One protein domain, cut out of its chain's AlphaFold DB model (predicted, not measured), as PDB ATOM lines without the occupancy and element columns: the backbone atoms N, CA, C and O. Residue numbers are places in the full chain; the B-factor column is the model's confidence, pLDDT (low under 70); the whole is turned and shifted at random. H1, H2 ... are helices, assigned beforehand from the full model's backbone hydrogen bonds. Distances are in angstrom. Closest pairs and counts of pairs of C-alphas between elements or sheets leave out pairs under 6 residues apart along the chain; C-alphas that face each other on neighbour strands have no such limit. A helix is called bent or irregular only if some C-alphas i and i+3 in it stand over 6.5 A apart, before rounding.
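What this domain is: This is residues 59 to 190 of the 238 residues of an uncharacterized protein of Triticum turgidum subsp. durum (UniProt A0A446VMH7). Two long helices, H2 and H7, splay apart as a wide V from a small core of H3 and H6, which pack side by side, while H1 makes a corner at the far end of H2. From H3 the chain runs out through H4 and H5 and folds back to H6; residues 109 to 120, 172 to 181 and 183 to 189 stick out. The 132 printed residues hold seven named helices, H1 to H7 in order, and no named strand: all helix. The whole is loose, with a radius of gyration of the C-alphas of 19.3 A and spans of 59 by 45 by 35 A.

How they stand to each other: H1, residues 59 to 68, and H2, residues 70 to 90, only just touch, only at the corner, with 3 pairs of C-alphas within 8 A, the closest Ile 67 and Tyr 73 at 5.1 A. With residues 85 to 89 alone, H2 touches H3, residues 95 to 103, about perpendicular at 77 degrees; the closest C-alphas, Glu 89 and Trp 95, are 6.2 A apart. H3 touches H6, residues 139 to 156, opposite ways at a shallow tilt of 34 degrees, only just short of steep; the closest C-alphas, Thr 99 and Ala 143, are 4.7 A apart. H4, residues 107 to 114, and H3 meet only through their link. H5, residues 123 to 126, touches no helix. Residues 150 to 156 of H6 touch residues 163 to 170 of H7, residues 163 to 185, about perpendicular at 84 degrees; the closest C-alphas, Ala 153 and Asn 167, are 5.2 A apart. Every O i to N i+4 pair is within hydrogen-bond range in H1, H2, H3, H4 and H7, and 12 of 14 are in H6; H5 is too short for such a pair.

Where its parts are: H1 begins at C-alpha 59 (42.580, -4.816, 53.280). H2 is 30.1 A long, H6 26.3 A and H7 33.0 A, ending at C-alpha 185 (31.258, 7.942, 11.095). H6 is irregular, its C-alphas 143 and 146 being 7.1 A apart.

The domain as a whole: The C-alphas of Pro 71 and Glu 188, the two farthest apart, are 60.0 A apart. The printed part has no cut. The link from H5 to H6, 12 residues, is long. Mean pLDDT of the printed part is 89.8, and no printed residue is under 70.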
ATOM      1  N   VAL A  59      43.023  -3.624  54.017       82.56
ATOM      2  CA  VAL A  59      42.580  -4.816  53.280       82.56
ATOM      3  C   VAL A  59      43.515  -5.113  52.107       82.56
ATOM      4  O   VAL A  59      43.953  -6.249  51.956       82.56
ATOM      5  N   SER A  60      43.892  -4.100  51.319       78.88
ATOM      6  CA  SER A  60      44.846  -4.259  50.212       78.88
ATOM      7  C   SER A  60      46.210  -4.763  50.694       78.88
ATOM      8  O   SER A  60      46.806  -5.624  50.048       78.88
ATOM      9  N   ARG A  61      46.695  -4.285  51.851       82.69
ATOM     10  CA  ARG A  61      47.953  -4.764  52.456       82.69
ATOM     11  C   ARG A  61      47.864  -6.213  52.930       82.69
ATOM     12  O   ARG A  61      48.804  -6.974  52.718       82.69
ATOM     13  N   LEU A  62      46.737  -6.608  53.527       83.94
ATOM     14  CA  LEU A  62      46.497  -8.000  53.911       83.94
ATOM     15  C   LEU A  62      46.472  -8.918  52.681       83.94
ATOM     16  O   LEU A  62      47.135  -9.950  52.674       83.94
ATOM     17  N   VAL A  63      45.762  -8.520  51.623       79.94
ATOM     18  CA  VAL A  63      45.728  -9.266  50.356       79.94
ATOM     19  C   VAL A  63      47.134  -9.383  49.759       79.94
ATOM     20  O   VAL A  63      47.533 -10.479  49.373       79.94
ATOM     21  N   ALA A  64      47.924  -8.305  49.757       81.75
ATOM     22  CA  ALA A  64      49.308  -8.336  49.284       81.75
ATOM     23  C   ALA A  64      50.187  -9.305  50.098       81.75
ATOM     24  O   ALA A  64      50.957 -10.069  49.516       81.75
ATOM     25  N   ALA A  65      50.036  -9.334  51.426       83.31
ATOM     26  CA  ALA A  65      50.756 -10.267  52.291       83.31
ATOM     27  C   ALA A  65      50.366 -11.735  52.024       83.31
ATOM     28  O   ALA A  65      51.237 -12.604  51.965       83.31
ATOM     29  N   LEU A  66      49.075 -12.012  51.801       79.00
ATOM     30  CA  LEU A  66      48.589 -13.352  51.451       79.00
ATOM     31  C   LEU A  66      49.089 -13.813  50.073       79.00
ATOM     32  O   LEU A  66      49.415 -14.987  49.906       79.00
ATOM     33  N   ILE A  67      49.187 -12.900  49.100       77.25
ATOM     34  CA  ILE A  67      49.752 -13.175  47.767       77.25
ATOM     35  C   ILE A  67      51.262 -13.442  47.849       77.25
ATOM     36  O   ILE A  67      51.769 -14.328  47.161       77.25
ATOM     37  N   ALA A  68      51.989 -12.714  48.704       83.50
ATOM     38  CA  ALA A  68      53.436 -12.869  48.858       83.50
ATOM     39  C   ALA A  68      53.837 -14.258  49.392       83.50
ATOM     40  O   ALA A  68      54.918 -14.761  49.071       83.50
ATOM     41  N   PHE A  69      52.965 -14.919  50.162       88.25
ATOM     42  CA  PHE A  69      53.195 -16.288  50.616       88.25
ATOM     43  C   PHE A  69      52.795 -17.308  49.534       88.25
ATOM     44  O   PHE A  69      51.679 -17.832  49.510       88.25
ATOM     45  N   LYS A  70      53.745 -17.609  48.637       83.19
ATOM     46  CA  LYS A  70      53.552 -18.457  47.442       83.19
ATOM     47  C   LYS A  70      52.780 -19.770  47.675       83.19
ATOM     48  O   LYS A  70      51.906 -20.055  46.858       83.19
ATOM     49  N   PRO A  71      53.031 -20.567  48.738       84.50
ATOM     50  CA  PRO A  71      52.288 -21.812  48.954       84.50
ATOM     51  C   PRO A  71      50.788 -21.581  49.172       84.50
ATOM     52  O   PRO A  71      49.959 -22.250  48.556       84.50
ATOM     53  N   LEU A  72      50.430 -20.590  49.996       82.56
ATOM     54  CA  LEU A  72      49.032 -20.234  50.238       82.56
ATOM     55  C   LEU A  72      48.400 -19.614  48.999       82.56
ATOM     56  O   LEU A  72      47.287 -19.983  48.641       82.56
ATOM     57  N   TYR A  73      49.116 -18.724  48.313       81.94
ATOM     58  CA  TYR A  73      48.650 -18.142  47.059       81.94
ATOM     59  C   TYR A  73      48.345 -19.214  46.004       81.94
ATOM     60  O   TYR A  73      47.291 -19.179  45.369       81.94
ATOM     61  N   SER A  74      49.214 -20.218  45.864       83.81
ATOM     62  CA  SER A  74      48.995 -21.346  44.957       83.81
ATOM     63  C   SER A  74      47.753 -22.155  45.328       83.81
ATOM     64  O   SER A  74      46.936 -22.456  44.458       83.81
ATOM     65  N   LEU A  75      47.565 -22.464  46.617       85.56
ATOM     66  CA  LEU A  75      46.377 -23.177  47.090       85.56
ATOM     67  C   LEU A  75      45.095 -22.367  46.848       85.56
ATOM     68  O   LEU A  75      44.097 -22.913  46.376       85.56
ATOM     69  N   MET A  76      45.131 -21.060  47.125       85.44
ATOM     70  CA  MET A  76      44.008 -20.159  46.876       85.44
ATOM     71  C   MET A  76      43.654 -20.108  45.390       85.44
ATOM     72  O   MET A  76      42.475 -20.208  45.070       85.44
ATOM     73  N   LYS A  77      44.631 -20.040  44.473       85.31
ATOM     74  CA  LYS A  77      44.360 -20.085  43.022       85.31
ATOM     75  C   LYS A  77      43.595 -21.343  42.618       85.31
ATOM     76  O   LYS A  77      42.592 -21.241  41.912       85.31
ATOM     77  N   VAL A  78      44.034 -22.514  43.089       87.06
ATOM     78  CA  VAL A  78      43.373 -23.794  42.785       87.06
ATOM     79  C   VAL A  78      41.949 -23.814  43.342       87.06
ATOM     80  O   VAL A  78      41.007 -24.124  42.612       87.06
ATOM     81  N   ALA A  79      41.773 -23.422  44.606       89.06
ATOM     82  CA  ALA A  79      40.460 -23.378  45.243       89.06
ATOM     83  C   ALA A  79      39.515 -22.379  44.554       89.06
ATOM     84  O   ALA A  79      38.359 -22.701  44.284       89.06
ATOM     85  N   SER A  80      40.002 -21.180  44.222       88.31
ATOM     86  CA  SER A  80      39.227 -20.156  43.519       88.31
ATOM     87  C   SER A  80      38.808 -20.616  42.125       88.31
ATOM     88  O   SER A  80      37.644 -20.438  41.763       88.31
ATOM     89  N   ARG A  81      39.707 -21.254  41.363       91.62
ATOM     90  CA  ARG A  81      39.373 -21.828  40.051       91.62
ATOM     91  C   ARG A  81      38.283 -22.891  40.176       91.62
ATOM     92  O   ARG A  81      37.290 -22.825  39.461       91.62
ATOM     93  N   GLU A  82      38.409 -23.807  41.133       93.81
ATOM     94  CA  GLU A  82      37.411 -24.857  41.372       93.81
ATOM     95  C   GLU A  82      36.026 -24.285  41.728       93.81
ATOM     96  O   GLU A  82      35.003 -24.769  41.242       93.81
ATOM     97  N   VAL A  83      35.975 -23.219  42.535       94.19
ATOM     98  CA  VAL A  83      34.719 -22.527  42.869       94.19
ATOM     99  C   VAL A  83      34.083 -21.893  41.633       94.19
ATOM    100  O   VAL A  83      32.870 -22.024  41.449       94.19
ATOM    101  N   ILE A  84      34.874 -21.236  40.779       93.00
ATOM    102  CA  ILE A  84      34.383 -20.628  39.533       93.00
ATOM    103  C   ILE A  84      33.791 -21.705  38.620       93.00
ATOM    104  O   ILE A  84      32.649 -21.565  38.187       93.00
ATOM    105  N   ILE A  85      34.518 -22.805  38.408       96.19
ATOM    106  CA  ILE A  85      34.075 -23.915  37.557       96.19
ATOM    107  C   ILE A  85      32.761 -24.508  38.084       96.19
ATOM    108  O   ILE A  85      31.786 -24.609  37.342       96.19
ATOM    109  N   ARG A  86      32.680 -24.823  39.384       96.31
ATOM    110  CA  ARG A  86      31.446 -25.355  39.992       96.31
ATOM    111  C   ARG A  86      30.273 -24.386  39.892       96.31
ATOM    112  O   ARG A  86      29.131 -24.814  39.762       96.31
ATOM    113  N   THR A  87      30.533 -23.086  40.006       94.88
ATOM    114  CA  THR A  87      29.491 -22.056  39.899       94.88
ATOM    115  C   THR A  87      28.962 -21.962  38.471       94.88
ATOM    116  O   THR A  87      27.749 -21.860  38.276       94.88
ATOM    117  N   ALA A  88      29.850 -22.058  37.481       95.56
ATOM    118  CA  ALA A  88      29.481 -22.109  36.073       95.56
ATOM    119  C   ALA A  88      28.631 -23.355  35.764       95.56
ATOM    120  O   ALA A  88      27.543 -23.233  35.206       95.56
ATOM    121  N   GLU A  89      29.058 -24.531  36.231       96.75
ATOM    122  CA  GLU A  89      28.330 -25.796  36.035       96.75
ATOM    123  C   GLU A  89      26.955 -25.794  36.710       96.75
ATOM    124  O   GLU A  89      25.968 -26.204  36.099       96.75
ATOM    125  N   LYS A  90      26.841 -25.242  37.927       94.38
ATOM    126  CA  LYS A  90      25.538 -25.007  38.581       94.38
ATOM    127  C   LYS A  90      24.633 -24.063  37.791       94.38
ATOM    128  O   LYS A  90      23.416 -24.140  37.921       94.38
ATOM    129  N   SER A  91      25.228 -23.180  36.996       89.94
ATOM    130  CA  SER A  91      24.521 -22.250  36.118       89.94
ATOM    131  C   SER A  91      24.285 -22.830  34.721       89.94
ATOM    132  O   SER A  91      23.951 -22.069  33.822       89.94
ATOM    133  N   ASN A  92      24.436 -24.151  34.548       94.50
ATOM    134  CA  ASN A  92      24.255 -24.897  33.300       94.50
ATOM    135  C   ASN A  92      25.320 -24.638  32.215       94.50
ATOM    136  O   ASN A  92      25.081 -24.902  31.041       94.50
ATOM    137  N   ILE A  93      26.502 -24.131  32.587       96.56
ATOM    138  CA  ILE A  93      27.662 -24.011  31.691       96.56
ATOM    139  C   ILE A  93      28.530 -25.257  31.906       96.56
ATOM    140  O   ILE A  93      29.174 -25.348  32.955       96.56
ATOM    141  N   PRO A  94      28.576 -26.226  30.974       96.75
ATOM    142  CA  PRO A  94      29.265 -27.501  31.178       96.75
ATOM    143  C   PRO A  94      30.783 -27.338  31.006       96.75
ATOM    144  O   PRO A  94      31.382 -27.876  30.078       96.75
ATOM    145  N   TRP A  95      31.402 -26.566  31.902       97.75
ATOM    146  CA  TRP A  95      32.768 -26.062  31.780       97.75
ATOM    147  C   TRP A  95      33.770 -27.176  31.500       97.75
ATOM    148  O   TRP A  95      34.438 -27.138  30.472       97.75
ATOM    149  N   ARG A  96      33.844 -28.203  32.358       97.94
ATOM    150  CA  ARG A  96      34.814 -29.296  32.179       97.94
ATOM    151  C   ARG A  96      34.610 -30.074  30.889       97.94
ATOM    152  O   ARG A  96      35.583 -30.491  30.273       97.94
ATOM    153  N   GLU A  97      33.363 -30.254  30.476       98.00
ATOM    154  CA  GLU A  97      33.040 -30.952  29.235       98.00
ATOM    155  C   GLU A  97      33.434 -30.121  28.006       98.00
ATOM    156  O   GLU A  97      33.988 -30.667  27.057       98.00
ATOM    157  N   MET A  98      33.211 -28.802  28.027       96.12
ATOM    158  CA  MET A  98      33.699 -27.892  26.983       96.12
ATOM    159  C   MET A  98      35.227 -27.925  26.896       96.12
ATOM    160  O   MET A  98      35.773 -28.109  25.809       96.12
ATOM    161  N   THR A  99      35.910 -27.829  28.040       96.19
ATOM    162  CA  THR A  99      37.373 -27.920  28.120       96.19
ATOM    163  C   THR A  99      37.873 -29.239  27.539       96.19
ATOM    164  O   THR A  99      38.755 -29.243  26.681       96.19
ATOM    165  N   ARG A 100      37.281 -30.363  27.964       97.56
ATOM    166  CA  ARG A 100      37.630 -31.706  27.491       97.56
ATOM    167  C   ARG A 100      37.462 -31.826  25.979       97.56
ATOM    168  O   ARG A 100      38.382 -32.275  25.308       97.56
ATOM    169  N   LYS A 101      36.328 -31.368  25.433       96.50
ATOM    170  CA  LYS A 101      36.067 -31.391  23.985       96.50
ATOM    171  C   LYS A 101      37.143 -30.672  23.182       96.50
ATOM    172  O   LYS A 101      37.500 -31.156  22.118       96.50
ATOM    173  N   VAL A 102      37.654 -29.540  23.671       93.19
ATOM    174  CA  VAL A 102      38.754 -28.833  23.003       93.19
ATOM    175  C   VAL A 102      40.050 -29.630  23.133       93.19
ATOM    176  O   VAL A 102      40.671 -29.933  22.118       93.19
ATOM    177  N   LEU A 103      40.430 -30.015  24.355       94.25
ATOM    178  CA  LEU A 103      41.704 -30.693  24.623       94.25
ATOM    179  C   LEU A 103      41.820 -32.087  23.992       94.25
ATOM    180  O   LEU A 103      42.938 -32.555  23.816       94.25
ATOM    181  N   GLU A 104      40.704 -32.740  23.670       96.06
ATOM    182  CA  GLU A 104      40.655 -34.061  23.029       96.06
ATOM    183  C   GLU A 104      40.316 -33.996  21.527       96.06
ATOM    184  O   GLU A 104      40.124 -35.031  20.891       96.06
ATOM    185  N   SER A 105      40.210 -32.797  20.947       92.94
ATOM    186  CA  SER A 105      39.931 -32.627  19.514       92.94
ATOM    187  C   SER A 105      41.195 -32.683  18.645       92.94
ATOM    188  O   SER A 105      42.320 -32.777  19.136       92.94
ATOM    189  N   ASP A 106      41.014 -32.532  17.332       92.38
ATOM    190  CA  ASP A 106      42.067 -32.371  16.317       92.38
ATOM    191  C   ASP A 106      42.814 -31.023  16.407       92.38
ATOM    192  O   ASP A 106      43.585 -30.644  15.522       92.38
ATOM    193  N   VAL A 107      42.604 -30.287  17.498       87.44
ATOM    194  CA  VAL A 107      43.136 -28.953  17.759       87.44
ATOM    195  C   VAL A 107      44.650 -28.842  17.578       87.44
ATOM    196  O   VAL A 107      45.133 -27.855  17.024       87.44
ATOM    197  N   TYR A 108      45.401 -29.850  18.014       89.62
ATOM    198  CA  TYR A 108      46.859 -29.838  17.934       89.62
ATOM    199  C   TYR A 108      47.336 -30.007  16.490       89.62
ATOM    200  O   TYR A 108      48.265 -29.327  16.070       89.62
ATOM    201  N   GLU A 109      46.654 -30.838  15.698       91.44
ATOM    202  CA  GLU A 109      46.956 -30.995  14.272       91.44
ATOM    203  C   GLU A 109      46.645 -29.713  13.499       91.44
ATOM    204  O   GLU A 109      47.422 -29.289  12.643       91.44
ATOM    205  N   VAL A 110      45.510 -29.076  13.807       86.88
ATOM    206  CA  VAL A 110      45.144 -27.766  13.256       86.88
ATOM    207  C   VAL A 110      46.218 -26.735  13.591       86.88
ATOM    208  O   VAL A 110      46.668 -26.020  12.698       86.88
ATOM    209  N   PHE A 111      46.642 -26.673  14.856       86.38
ATOM    210  CA  PHE A 111      47.675 -25.750  15.317       86.38
ATOM    211  C   PHE A 111      48.993 -25.941  14.562       86.38
ATOM    212  O   PHE A 111      49.544 -24.965  14.062       86.38
ATOM    213  N   GLU A 112      49.457 -27.180  14.398       88.12
ATOM    214  CA  GLU A 112      50.682 -27.481  13.648       88.12
ATOM    215  C   GLU A 112      50.617 -27.019  12.183       88.12
ATOM    216  O   GLU A 112      51.627 -26.581  11.638       88.12
ATOM    217  N   ARG A 113      49.433 -27.042  11.553       88.88
ATOM    218  CA  ARG A 113      49.252 -26.561  10.170       88.88
ATOM    219  C   ARG A 113      49.237 -25.041  10.032       88.88
ATOM    220  O   ARG A 113      49.595 -24.538   8.973       88.88
ATOM    221  N   ILE A 114      48.751 -24.322  11.045       83.50
ATOM    222  CA  ILE A 114      48.515 -22.867  10.961       83.50
ATOM    223  C   ILE A 114      49.536 -22.038  11.736       83.50
ATOM    224  O   ILE A 114      49.525 -20.806  11.635       83.50
ATOM    225  N   ARG A 115      50.358 -22.677  12.575       83.06
ATOM    226  CA  ARG A 115      51.395 -21.977  13.324       83.06
ATOM    227  C   ARG A 115      52.463 -21.473  12.367       83.06
ATOM    228  O   ARG A 115      52.817 -22.127  11.392       83.06
ATOM    229  N   ASP A 116      53.002 -20.324  12.716       84.50
ATOM    230  CA  ASP A 116      54.195 -19.784  12.096       84.50
ATOM    231  C   ASP A 116      55.339 -19.961  13.110       84.50
ATOM    232  O   ASP A 116      55.255 -19.390  14.207       84.50
ATOM    233  N   PRO A 117      56.338 -20.816  12.816       85.69
ATOM    234  CA  PRO A 117      57.440 -21.096  13.732       85.69
ATOM    235  C   PRO A 117      58.385 -19.901  13.908       85.69
ATOM    236  O   PRO A 117      59.126 -19.876  14.890       85.69
ATOM    237  N   ASP A 118      58.335 -18.913  13.010       89.19
ATOM    238  CA  ASP A 118      59.196 -17.732  13.053       89.19
ATOM    239  C   ASP A 118      58.607 -16.614  13.938       89.19
ATOM    240  O   ASP A 118      59.270 -15.609  14.213       89.19
ATOM    241  N   ILE A 119      57.375 -16.783  14.444       84.44
ATOM    242  CA  ILE A 119      56.775 -15.839  15.392       84.44
ATOM    243  C   ILE A 119      57.437 -15.970  16.764       84.44
ATOM    244  O   ILE A 119      57.273 -16.964  17.475       84.44
ATOM    245  N   VAL A 120      58.086 -14.887  17.189       84.88
ATOM    246  CA  VAL A 120      58.601 -14.717  18.551       84.88
ATOM    247  C   VAL A 120      57.555 -14.011  19.414       84.88
ATOM    248  O   VAL A 120      57.173 -12.871  19.143       84.88
ATOM    249  N   TYR A 121      57.102 -14.675  20.478       81.44
ATOM    250  CA  TYR A 121      56.197 -14.078  21.464       81.44
ATOM    251  C   TYR A 121      56.984 -13.236  22.476       81.44
ATOM    252  O   TYR A 121      57.955 -13.736  23.038       81.44
ATOM    253  N   PRO A 122      56.555 -11.997  22.772       85.25
ATOM    254  CA  PRO A 122      57.011 -11.255  23.947       85.25
ATOM    255  C   PRO A 122      56.933 -12.070  25.253       85.25
ATOM    256  O   PRO A 122      55.947 -12.762  25.489       85.25
ATOM    257  N   ASP A 123      57.898 -11.902  26.160       85.88
ATOM    258  CA  ASP A 123      57.978 -12.664  27.426       85.88
ATOM    259  C   ASP A 123      56.722 -12.563  28.307       85.88
ATOM    260  O   ASP A 123      56.389 -13.479  29.062       85.88
ATOM    261  N   TYR A 124      55.970 -11.465  28.185       83.81
ATOM    262  CA  TYR A 124      54.691 -11.287  28.872       83.81
ATOM    263  C   TYR A 124      53.702 -12.438  28.597       83.81
ATOM    264  O   TYR A 124      52.880 -12.772  29.450       83.81
ATOM    265  N   TYR A 125      53.805 -13.101  27.445       80.62
ATOM    266  CA  TYR A 125      52.958 -14.236  27.085       80.62
ATOM    267  C   TYR A 125      53.130 -15.465  27.969       80.62
ATOM    268  O   TYR A 125      52.180 -16.230  28.136       80.62
ATOM    269  N   LEU A 126      54.309 -15.613  28.563       84.00
ATOM    270  CA  LEU A 126      54.661 -16.697  29.474       84.00
ATOM    271  C   LEU A 126      54.438 -16.310  30.943       84.00
ATOM    272  O   LEU A 126      54.659 -17.116  31.842       84.00
ATOM    273  N   SER A 127      54.019 -15.070  31.207       86.50
ATOM    274  CA  SER A 127      53.780 -14.600  32.569       86.50
ATOM    275  C   SER A 127      52.465 -15.168  33.115       86.50
ATOM    276  O   SER A 127      51.454 -15.111  32.411       86.50
ATOM    277  N   PRO A 128      52.432 -15.661  34.371       85.25
ATOM    278  CA  PRO A 128      51.210 -16.158  34.992       85.25
ATOM    279  C   PRO A 128      50.073 -15.135  34.942       85.25
ATOM    280  O   PRO A 128      50.274 -13.950  35.223       85.25
ATOM    281  N   PHE A 129      48.858 -15.597  34.650       82.88
ATOM    282  CA  PHE A 129      47.664 -14.753  34.618       82.88
ATOM    283  C   PHE A 129      46.451 -15.506  35.167       82.88
ATOM    284  O   PHE A 129      46.299 -16.710  34.965       82.88
ATOM    285  N   HIS A 130      45.567 -14.800  35.875       82.19
ATOM    286  CA  HIS A 130      44.422 -15.400  36.566       82.19
ATOM    287  C   HIS A 130      44.819 -16.626  37.419       82.19
ATOM    288  O   HIS A 130      45.489 -16.479  38.439       82.19
ATOM    289  N   ALA A 131      44.385 -17.824  37.014       84.12
ATOM    290  CA  ALA A 131      44.659 -19.096  37.671       84.12
ATOM    291  C   ALA A 131      45.640 -19.986  36.879       84.12
ATOM    292  O   ALA A 131      45.785 -21.159  37.215       84.12
ATOM    293  N   TYR A 132      46.292 -19.448  35.840       87.44
ATOM    294  CA  TYR A 132      47.167 -20.187  34.928       87.44
ATOM    295  C   TYR A 132      48.627 -19.770  35.111       87.44
ATOM    296  O   TYR A 132      48.987 -18.611  34.899       87.44
ATOM    297  N   ASP A 133      49.466 -20.734  35.486       86.81
ATOM    298  CA  ASP A 133      50.889 -20.507  35.764       86.81
ATOM    299  C   ASP A 133      51.753 -20.441  34.506       86.81
ATOM    300  O   ASP A 133      52.749 -19.729  34.483       86.81
ATOM    301  N   GLU A 134      51.342 -21.131  33.446       85.81
ATOM    302  CA  GLU A 134      52.041 -21.175  32.152       85.81
ATOM    303  C   GLU A 134      51.806 -19.923  31.288       85.81
ATOM    304  O   GLU A 134      52.316 -19.818  30.175       85.81
ATOM    305  N   GLY A 135      51.010 -18.975  31.784       85.69
ATOM    306  CA  GLY A 135      50.672 -17.769  31.047       85.69
ATOM    307  C   GLY A 135      49.683 -18.004  29.908       85.69
ATOM    308  O   GLY A 135      49.011 -19.037  29.819       85.69
ATOM    309  N   ASN A 136      49.563 -17.001  29.043       82.62
ATOM    310  CA  ASN A 136      48.536 -16.952  28.006       82.62
ATOM    311  C   ASN A 136      48.684 -18.072  26.963       82.62
ATOM    312  O   ASN A 136      47.683 -18.477  26.380       82.62
ATOM    313  N   LEU A 137      49.889 -18.617  26.757       84.62
ATOM    314  CA  LEU A 137      50.135 -19.677  25.768       84.62
ATOM    315  C   LEU A 137      49.645 -21.074  26.199       84.62
ATOM    316  O   LEU A 137      49.761 -22.023  25.418       84.62
ATOM    317  N   SER A 138      49.087 -21.210  27.407       89.12
ATOM    318  CA  SER A 138      48.614 -22.485  27.955       89.12
ATOM    319  C   SER A 138      47.401 -23.054  27.210       89.12
ATOM    320  O   SER A 138      46.368 -22.394  27.057       89.12
ATOM    321  N   TRP A 139      47.480 -24.336  26.840       91.06
ATOM    322  CA  TRP A 139      46.369 -25.098  26.253       91.06
ATOM    323  C   TRP A 139      45.156 -25.198  27.171       91.06
ATOM    324  O   TRP A 139      44.014 -25.162  26.716       91.06
ATOM    325  N   LEU A 140      45.384 -25.294  28.479       92.50
ATOM    326  CA  LEU A 140      44.290 -25.333  29.438       92.50
ATOM    327  C   LEU A 140      43.560 -23.988  29.473       92.50
ATOM    328  O   LEU A 140      42.335 -23.953  29.401       92.50
ATOM    329  N   ALA A 141      44.309 -22.885  29.507       90.25
ATOM    330  CA  ALA A 141      43.721 -21.551  29.459       90.25
ATOM    331  C   ALA A 141      42.921 -21.323  28.169       90.25
ATOM    332  O   ALA A 141      41.836 -20.739  28.214       90.25
ATOM    333  N   ALA A 142      43.418 -21.844  27.042       90.12
ATOM    334  CA  ALA A 142      42.712 -21.862  25.766       90.12
ATOM    335  C   ALA A 142      41.356 -22.559  25.853       90.12
ATOM    336  O   ALA A 142      40.320 -21.980  25.523       90.12
ATOM    337  N   ALA A 143      41.373 -23.806  26.314       93.06
ATOM    338  CA  ALA A 143      40.210 -24.675  26.341       93.06
ATOM    339  C   ALA A 143      39.131 -24.189  27.324       93.06
ATOM    340  O   ALA A 143      37.949 -24.467  27.139       93.06
ATOM    341  N   GLU A 144      39.516 -23.444  28.360       94.19
ATOM    342  CA  GLU A 144      38.592 -22.891  29.356       94.19
ATOM    343  C   GLU A 144      38.013 -21.517  28.989       94.19
ATOM    344  O   GLU A 144      37.031 -21.084  29.599       94.19
ATOM    345  N   ALA A 145      38.576 -20.813  28.001       92.12
ATOM    346  CA  ALA A 145      38.225 -19.417  27.741       92.12
ATOM    347  C   ALA A 145      36.763 -19.210  27.309       92.12
ATOM    348  O   ALA A 145      36.152 -18.195  27.660       92.12
ATOM    349  N   GLU A 146      36.182 -20.152  26.562       92.31
ATOM    350  CA  GLU A 146      34.782 -20.059  26.134       92.31
ATOM    351  C   GLU A 146      33.829 -20.224  27.326       92.31
ATOM    352  O   GLU A 146      32.961 -19.380  27.549       92.31
ATOM    353  N   ALA A 147      34.045 -21.239  28.166       95.06
ATOM    354  CA  ALA A 147      33.261 -21.439  29.385       95.06
ATOM    355  C   ALA A 147      33.407 -20.254  30.363       95.06
ATOM    356  O   ALA A 147      32.419 -19.798  30.958       95.06
ATOM    357  N   ALA A 148      34.617 -19.690  30.466       93.50
ATOM    358  CA  ALA A 148      34.866 -18.458  31.208       93.50
ATOM    359  C   ALA A 148      34.032 -17.300  30.653       93.50
ATOM    360  O   ALA A 148      33.314 -16.648  31.408       93.50
ATOM    361  N   THR A 149      34.061 -17.096  29.336       92.88
ATOM    362  CA  THR A 149      33.300 -16.054  28.632       92.88
ATOM    363  C   THR A 149      31.798 -16.163  28.893       92.88
ATOM    364  O   THR A 149      31.169 -15.167  29.255       92.88
ATOM    365  N   LEU A 150      31.226 -17.365  28.777       95.38
ATOM    366  CA  LEU A 150      29.808 -17.606  29.058       95.38
ATOM    367  C   LEU A 150      29.452 -17.289  30.518       95.38
ATOM    368  O   LEU A 150      28.400 -16.713  30.797       95.38
ATOM    369  N   SER A 151      30.362 -17.584  31.450       95.06
ATOM    370  CA  SER A 151      30.181 -17.263  32.870       95.06
ATOM    371  C   SER A 151      30.162 -15.751  33.118       95.06
ATOM    372  O   SER A 151      29.389 -15.268  33.949       95.06
ATOM    373  N   ILE A 152      30.978 -14.980  32.385       93.88
ATOM    374  CA  ILE A 152      30.919 -13.510  32.417       93.88
ATOM    375  C   ILE A 152      29.588 -13.023  31.845       93.88
ATOM    376  O   ILE A 152      28.940 -12.192  32.478       93.88
ATOM    377  N   ALA A 153      29.165 -13.550  30.692       94.94
ATOM    378  CA  ALA A 153      27.923 -13.140  30.043       94.94
ATOM    379  C   ALA A 153      26.709 -13.364  30.955       94.94
ATOM    380  O   ALA A 153      25.929 -12.439  31.181       94.94
ATOM    381  N   LYS A 154      26.599 -14.551  31.568       94.56
ATOM    382  CA  LYS A 154      25.506 -14.860  32.500       94.56
ATOM    383  C   LYS A 154      25.523 -13.977  33.751       94.56
ATOM    384  O   LYS A 154      24.468 -13.615  34.261       94.56
ATOM    385  N   ARG A 155      26.706 -13.601  34.241       93.38
ATOM    386  CA  ARG A 155      26.838 -12.659  35.363       93.38
ATOM    387  C   ARG A 155      26.483 -11.222  34.976       93.38
ATOM    388  O   ARG A 155      25.984 -10.490  35.823       93.38
ATOM    389  N   ALA A 156      26.765 -10.819  33.739       94.50
ATOM    390  CA  ALA A 156      26.443  -9.489  33.235       94.50
ATOM    391  C   ALA A 156      24.935  -9.311  33.002       94.50
ATOM    392  O   ALA A 156      24.419  -8.232  33.274       94.50
ATOM    393  N   ILE A 157      24.252 -10.367  32.542       96.56
ATOM    394  CA  ILE A 157      22.807 -10.387  32.269       96.56
ATOM    395  C   ILE A 157      22.128 -11.438  33.173       96.56
ATOM    396  O   ILE A 157      21.748 -12.522  32.709       96.56
ATOM    397  N   PRO A 158      22.016 -11.186  34.492       93.56
ATOM    398  CA  PRO A 158      21.475 -12.165  35.434       93.56
ATOM    399  C   PRO A 158      20.020 -12.551  35.125       93.56
ATOM    400  O   PRO A 158      19.649 -13.709  35.329       93.56
ATOM    401  N   GLU A 159      19.234 -11.620  34.584       94.81
ATOM    402  CA  GLU A 159      17.825 -11.775  34.212       94.81
ATOM    403  C   GLU A 159      17.572 -12.645  32.975       94.81
ATOM    404  O   GLU A 159      16.439 -13.081  32.779       94.81
ATOM    405  N   ALA A 160      18.596 -12.924  32.159       94.88
ATOM    406  CA  ALA A 160      18.446 -13.795  30.998       94.88
ATOM    407  C   ALA A 160      18.009 -15.202  31.430       94.88
ATOM    408  O   ALA A 160      18.553 -15.783  32.376       94.88
ATOM    409  N   THR A 161      17.051 -15.774  30.715       92.81
ATOM    410  CA  THR A 161      16.472 -17.088  31.013       92.81
ATOM    411  C   THR A 161      17.425 -18.238  30.691       92.81
ATOM    412  O   THR A 161      17.357 -19.283  31.338       92.81
ATOM    413  N   SER A 162      18.366 -18.031  29.764       94.31
ATOM    414  CA  SER A 162      19.424 -18.987  29.424       94.31
ATOM    415  C   SER A 162      20.800 -18.323  29.278       94.31
ATOM    416  O   SER A 162      20.934 -17.097  29.252       94.31
ATOM    417  N   ILE A 163      21.848 -19.148  29.202       94.44
ATOM    418  CA  ILE A 163      23.218 -18.685  28.932       94.44
ATOM    419  C   ILE A 163      23.321 -18.158  27.501       94.44
ATOM    420  O   ILE A 163      23.990 -17.156  27.257       94.44
ATOM    421  N   GLU A 164      22.643 -18.820  26.567       93.19
ATOM    422  CA  GLU A 164      22.597 -18.447  25.158       93.19
ATOM    423  C   GLU A 164      21.979 -17.060  25.002       93.19
ATOM    424  O   GLU A 164      22.559 -16.222  24.318       93.19
ATOM    425  N   GLU A 165      20.869 -16.787  25.694       95.62
ATOM    426  CA  GLU A 165      20.236 -15.467  25.707       95.62
ATOM    427  C   GLU A 165      21.171 -14.412  26.313       95.62
ATOM    428  O   GLU A 165      21.381 -13.358  25.713       95.62
ATOM    429  N   ALA A 166      21.799 -14.702  27.461       96.38
ATOM    430  CA  ALA A 166      22.747 -13.780  28.090       96.38
ATOM    431  C   ALA A 166      23.904 -13.421  27.142       96.38
ATOM    432  O   ALA A 166      24.253 -12.251  26.974       96.38
ATOM    433  N   ASN A 167      24.484 -14.432  26.493       94.94
ATOM    434  CA  ASN A 167      25.578 -14.249  25.551       94.94
ATOM    435  C   ASN A 167      25.111 -13.512  24.284       94.94
ATOM    436  O   ASN A 167      25.800 -12.598  23.835       94.94
ATOM    437  N   GLN A 168      23.926 -13.821  23.749       94.56
ATOM    438  CA  GLN A 168      23.334 -13.095  22.619       94.56
ATOM    439  C   GLN A 168      23.102 -11.617  22.938       94.56
ATOM    440  O   GLN A 168      23.410 -10.773  22.102       94.56
ATOM    441  N   ILE A 169      22.622 -11.284  24.138       95.88
ATOM    442  CA  ILE A 169      22.420  -9.889  24.555       95.88
ATOM    443  C   ILE A 169      23.762  -9.156  24.635       95.88
ATOM    444  O   ILE A 169      23.918  -8.093  24.033       95.88
ATOM    445  N   VAL A 170      24.755  -9.722  25.331       95.38
ATOM    446  CA  VAL A 170      26.079  -9.089  25.477       95.38
ATOM    447  C   VAL A 170      26.745  -8.886  24.117       95.38
ATOM    448  O   VAL A 170      27.218  -7.788  23.815       95.38
ATOM    449  N   ARG A 171      26.767  -9.926  23.278       93.56
ATOM    450  CA  ARG A 171      27.402  -9.877  21.955       93.56
ATOM    451  C   ARG A 171      26.617  -9.008  20.981       93.56
ATOM    452  O   ARG A 171      27.224  -8.223  20.266       93.56
ATOM    453  N   GLY A 172      25.290  -9.085  20.999       94.00
ATOM    454  CA  GLY A 172      24.412  -8.263  20.171       94.00
ATOM    455  C   GLY A 172      24.557  -6.774  20.473       94.00
ATOM    456  O   GLY A 172      24.705  -5.983  19.549       94.00
ATOM    457  N   ASN A 173      24.612  -6.389  21.751       95.31
ATOM    458  CA  ASN A 173      24.844  -4.995  22.141       95.31
ATOM    459  C   ASN A 173      26.191  -4.471  21.627       95.31
ATOM    460  O   ASN A 173      26.266  -3.351  21.128       95.31
ATOM    461  N   TRP A 174      27.242  -5.289  21.717       94.38
ATOM    462  CA  TRP A 174      28.555  -4.951  21.171       94.38
ATOM    463  C   TRP A 174      28.520  -4.776  19.644       94.38
ATOM    464  O   TRP A 174      29.044  -3.784  19.138       94.38
ATOM    465  N   MET A 175      27.846  -5.672  18.918       93.12
ATOM    466  CA  MET A 175      27.704  -5.565  17.461       93.12
ATOM    467  C   MET A 175      26.897  -4.351  17.026       93.12
ATOM    468  O   MET A 175      27.312  -3.627  16.123       93.12
ATOM    469  N   ASN A 176      25.785  -4.083  17.709       94.75
ATOM    470  CA  ASN A 176      24.970  -2.906  17.438       94.75
ATOM    471  C   ASN A 176      25.792  -1.628  17.627       94.75
ATOM    472  O   ASN A 176      25.736  -0.746  16.780       94.75
ATOM    473  N   ALA A 177      26.618  -1.554  18.675       95.19
ATOM    474  CA  ALA A 177      27.489  -0.403  18.896       95.19
ATOM    475  C   ALA A 177      28.519  -0.210  17.766       95.19
ATOM    476  O   ALA A 177      28.764   0.927  17.356       95.19
ATOM    477  N   ILE A 178      29.103  -1.294  17.237       91.94
ATOM    478  CA  ILE A 178      30.020  -1.232  16.084       91.94
ATOM    479  C   ILE A 178      29.298  -0.683  14.851       91.94
ATOM    480  O   ILE A 178      29.815   0.208  14.176       91.94
ATOM    481  N   GLU A 179      28.099  -1.182  14.562       90.06
ATOM    482  CA  GLU A 179      27.332  -0.748  13.392       90.06
ATOM    483  C   GLU A 179      26.821   0.675  13.514       90.06
ATOM    484  O   GLU A 179      26.934   1.440  12.563       90.06
ATOM    485  N   GLU A 180      26.304   1.057  14.678       92.56
ATOM    486  CA  GLU A 180      25.885   2.429  14.951       92.56
ATOM    487  C   GLU A 180      27.061   3.397  14.786       92.56
ATOM    488  O   GLU A 180      26.912   4.461  14.180       92.56
ATOM    489  N   HIS A 181      28.248   3.015  15.269       92.88
ATOM    490  CA  HIS A 181      29.460   3.801  15.072       92.88
ATOM    491  C   HIS A 181      29.839   3.898  13.588       92.88
ATOM    492  O   HIS A 181      30.108   4.996  13.097       92.88
ATOM    493  N   HIS A 182      29.833   2.779  12.858       89.88
ATOM    494  CA  HIS A 182      30.129   2.751  11.421       89.88
ATOM    495  C   HIS A 182      29.132   3.584  10.608       89.88
ATOM    496  O   HIS A 182      29.545   4.373   9.768       89.88
ATOM    497  N   LEU A 183      27.833   3.495  10.896       89.56
ATOM    498  CA  LEU A 183      26.794   4.290  10.232       89.56
ATOM    499  C   LEU A 183      26.943   5.791  10.501       89.56
ATOM    500  O   LEU A 183      26.625   6.608   9.641       89.56
ATOM    501  N   LYS A 184      27.409   6.163  11.696       91.75
ATOM    502  CA  LYS A 184      27.576   7.564  12.095       91.75
ATOM    503  C   LYS A 184      28.847   8.203  11.532       91.75
ATOM    504  O   LYS A 184      28.856   9.407  11.284       91.75
ATOM    505  N   HIS A 185      29.922   7.429  11.410       91.19
ATOM    506  CA  HIS A 185      31.258   7.942  11.095       91.19
ATOM    507  C   HIS A 185      31.804   7.474   9.741       91.19
ATOM    508  O   HIS A 185      32.792   8.028   9.261       91.19
ATOM    509  N   GLY A 186      31.179   6.475   9.123       85.25
ATOM    510  CA  GLY A 186      31.480   6.023   7.771       85.25
ATOM    511  C   GLY A 186      30.894   6.949   6.704       85.25
ATOM    512  O   GLY A 186      30.012   7.765   6.965       85.25
ATOM    513  N   GLY A 187      31.399   6.821   5.476       79.38
ATOM    514  CA  GLY A 187      30.810   7.490   4.314       79.38
ATOM    515  C   GLY A 187      29.473   6.864   3.906       79.38
ATOM    516  O   GLY A 187      29.212   5.693   4.195       79.38
ATOM    517  N   GLU A 188      28.639   7.620   3.188       79.06
ATOM    518  CA  GLU A 188      27.419   7.081   2.575       79.06
ATOM    519  C   GLU A 188      27.753   5.861   1.703       79.06
ATOM    520  O   GLU A 188      28.694   5.888   0.910       79.06
ATOM    521  N   ASN A 189      26.992   4.774   1.867       77.25
ATOM    522  CA  ASN A 189      27.202   3.489   1.185       77.25
ATOM    523  C   ASN A 189      28.581   2.837   1.411       77.25
ATOM    524  O   ASN A 189      28.968   1.940   0.659       77.25
ATOM    525  N   CYS A 190      29.322   3.235   2.449       81.56
ATOM    526  CA  CYS A 190      30.576   2.581   2.806       81.56
ATOM    527  C   CYS A 190      30.292   1.234   3.488       81.56
ATOM    528  O   CYS A 190      29.682   1.179   4.556       81.56
TER     529      CYS A 190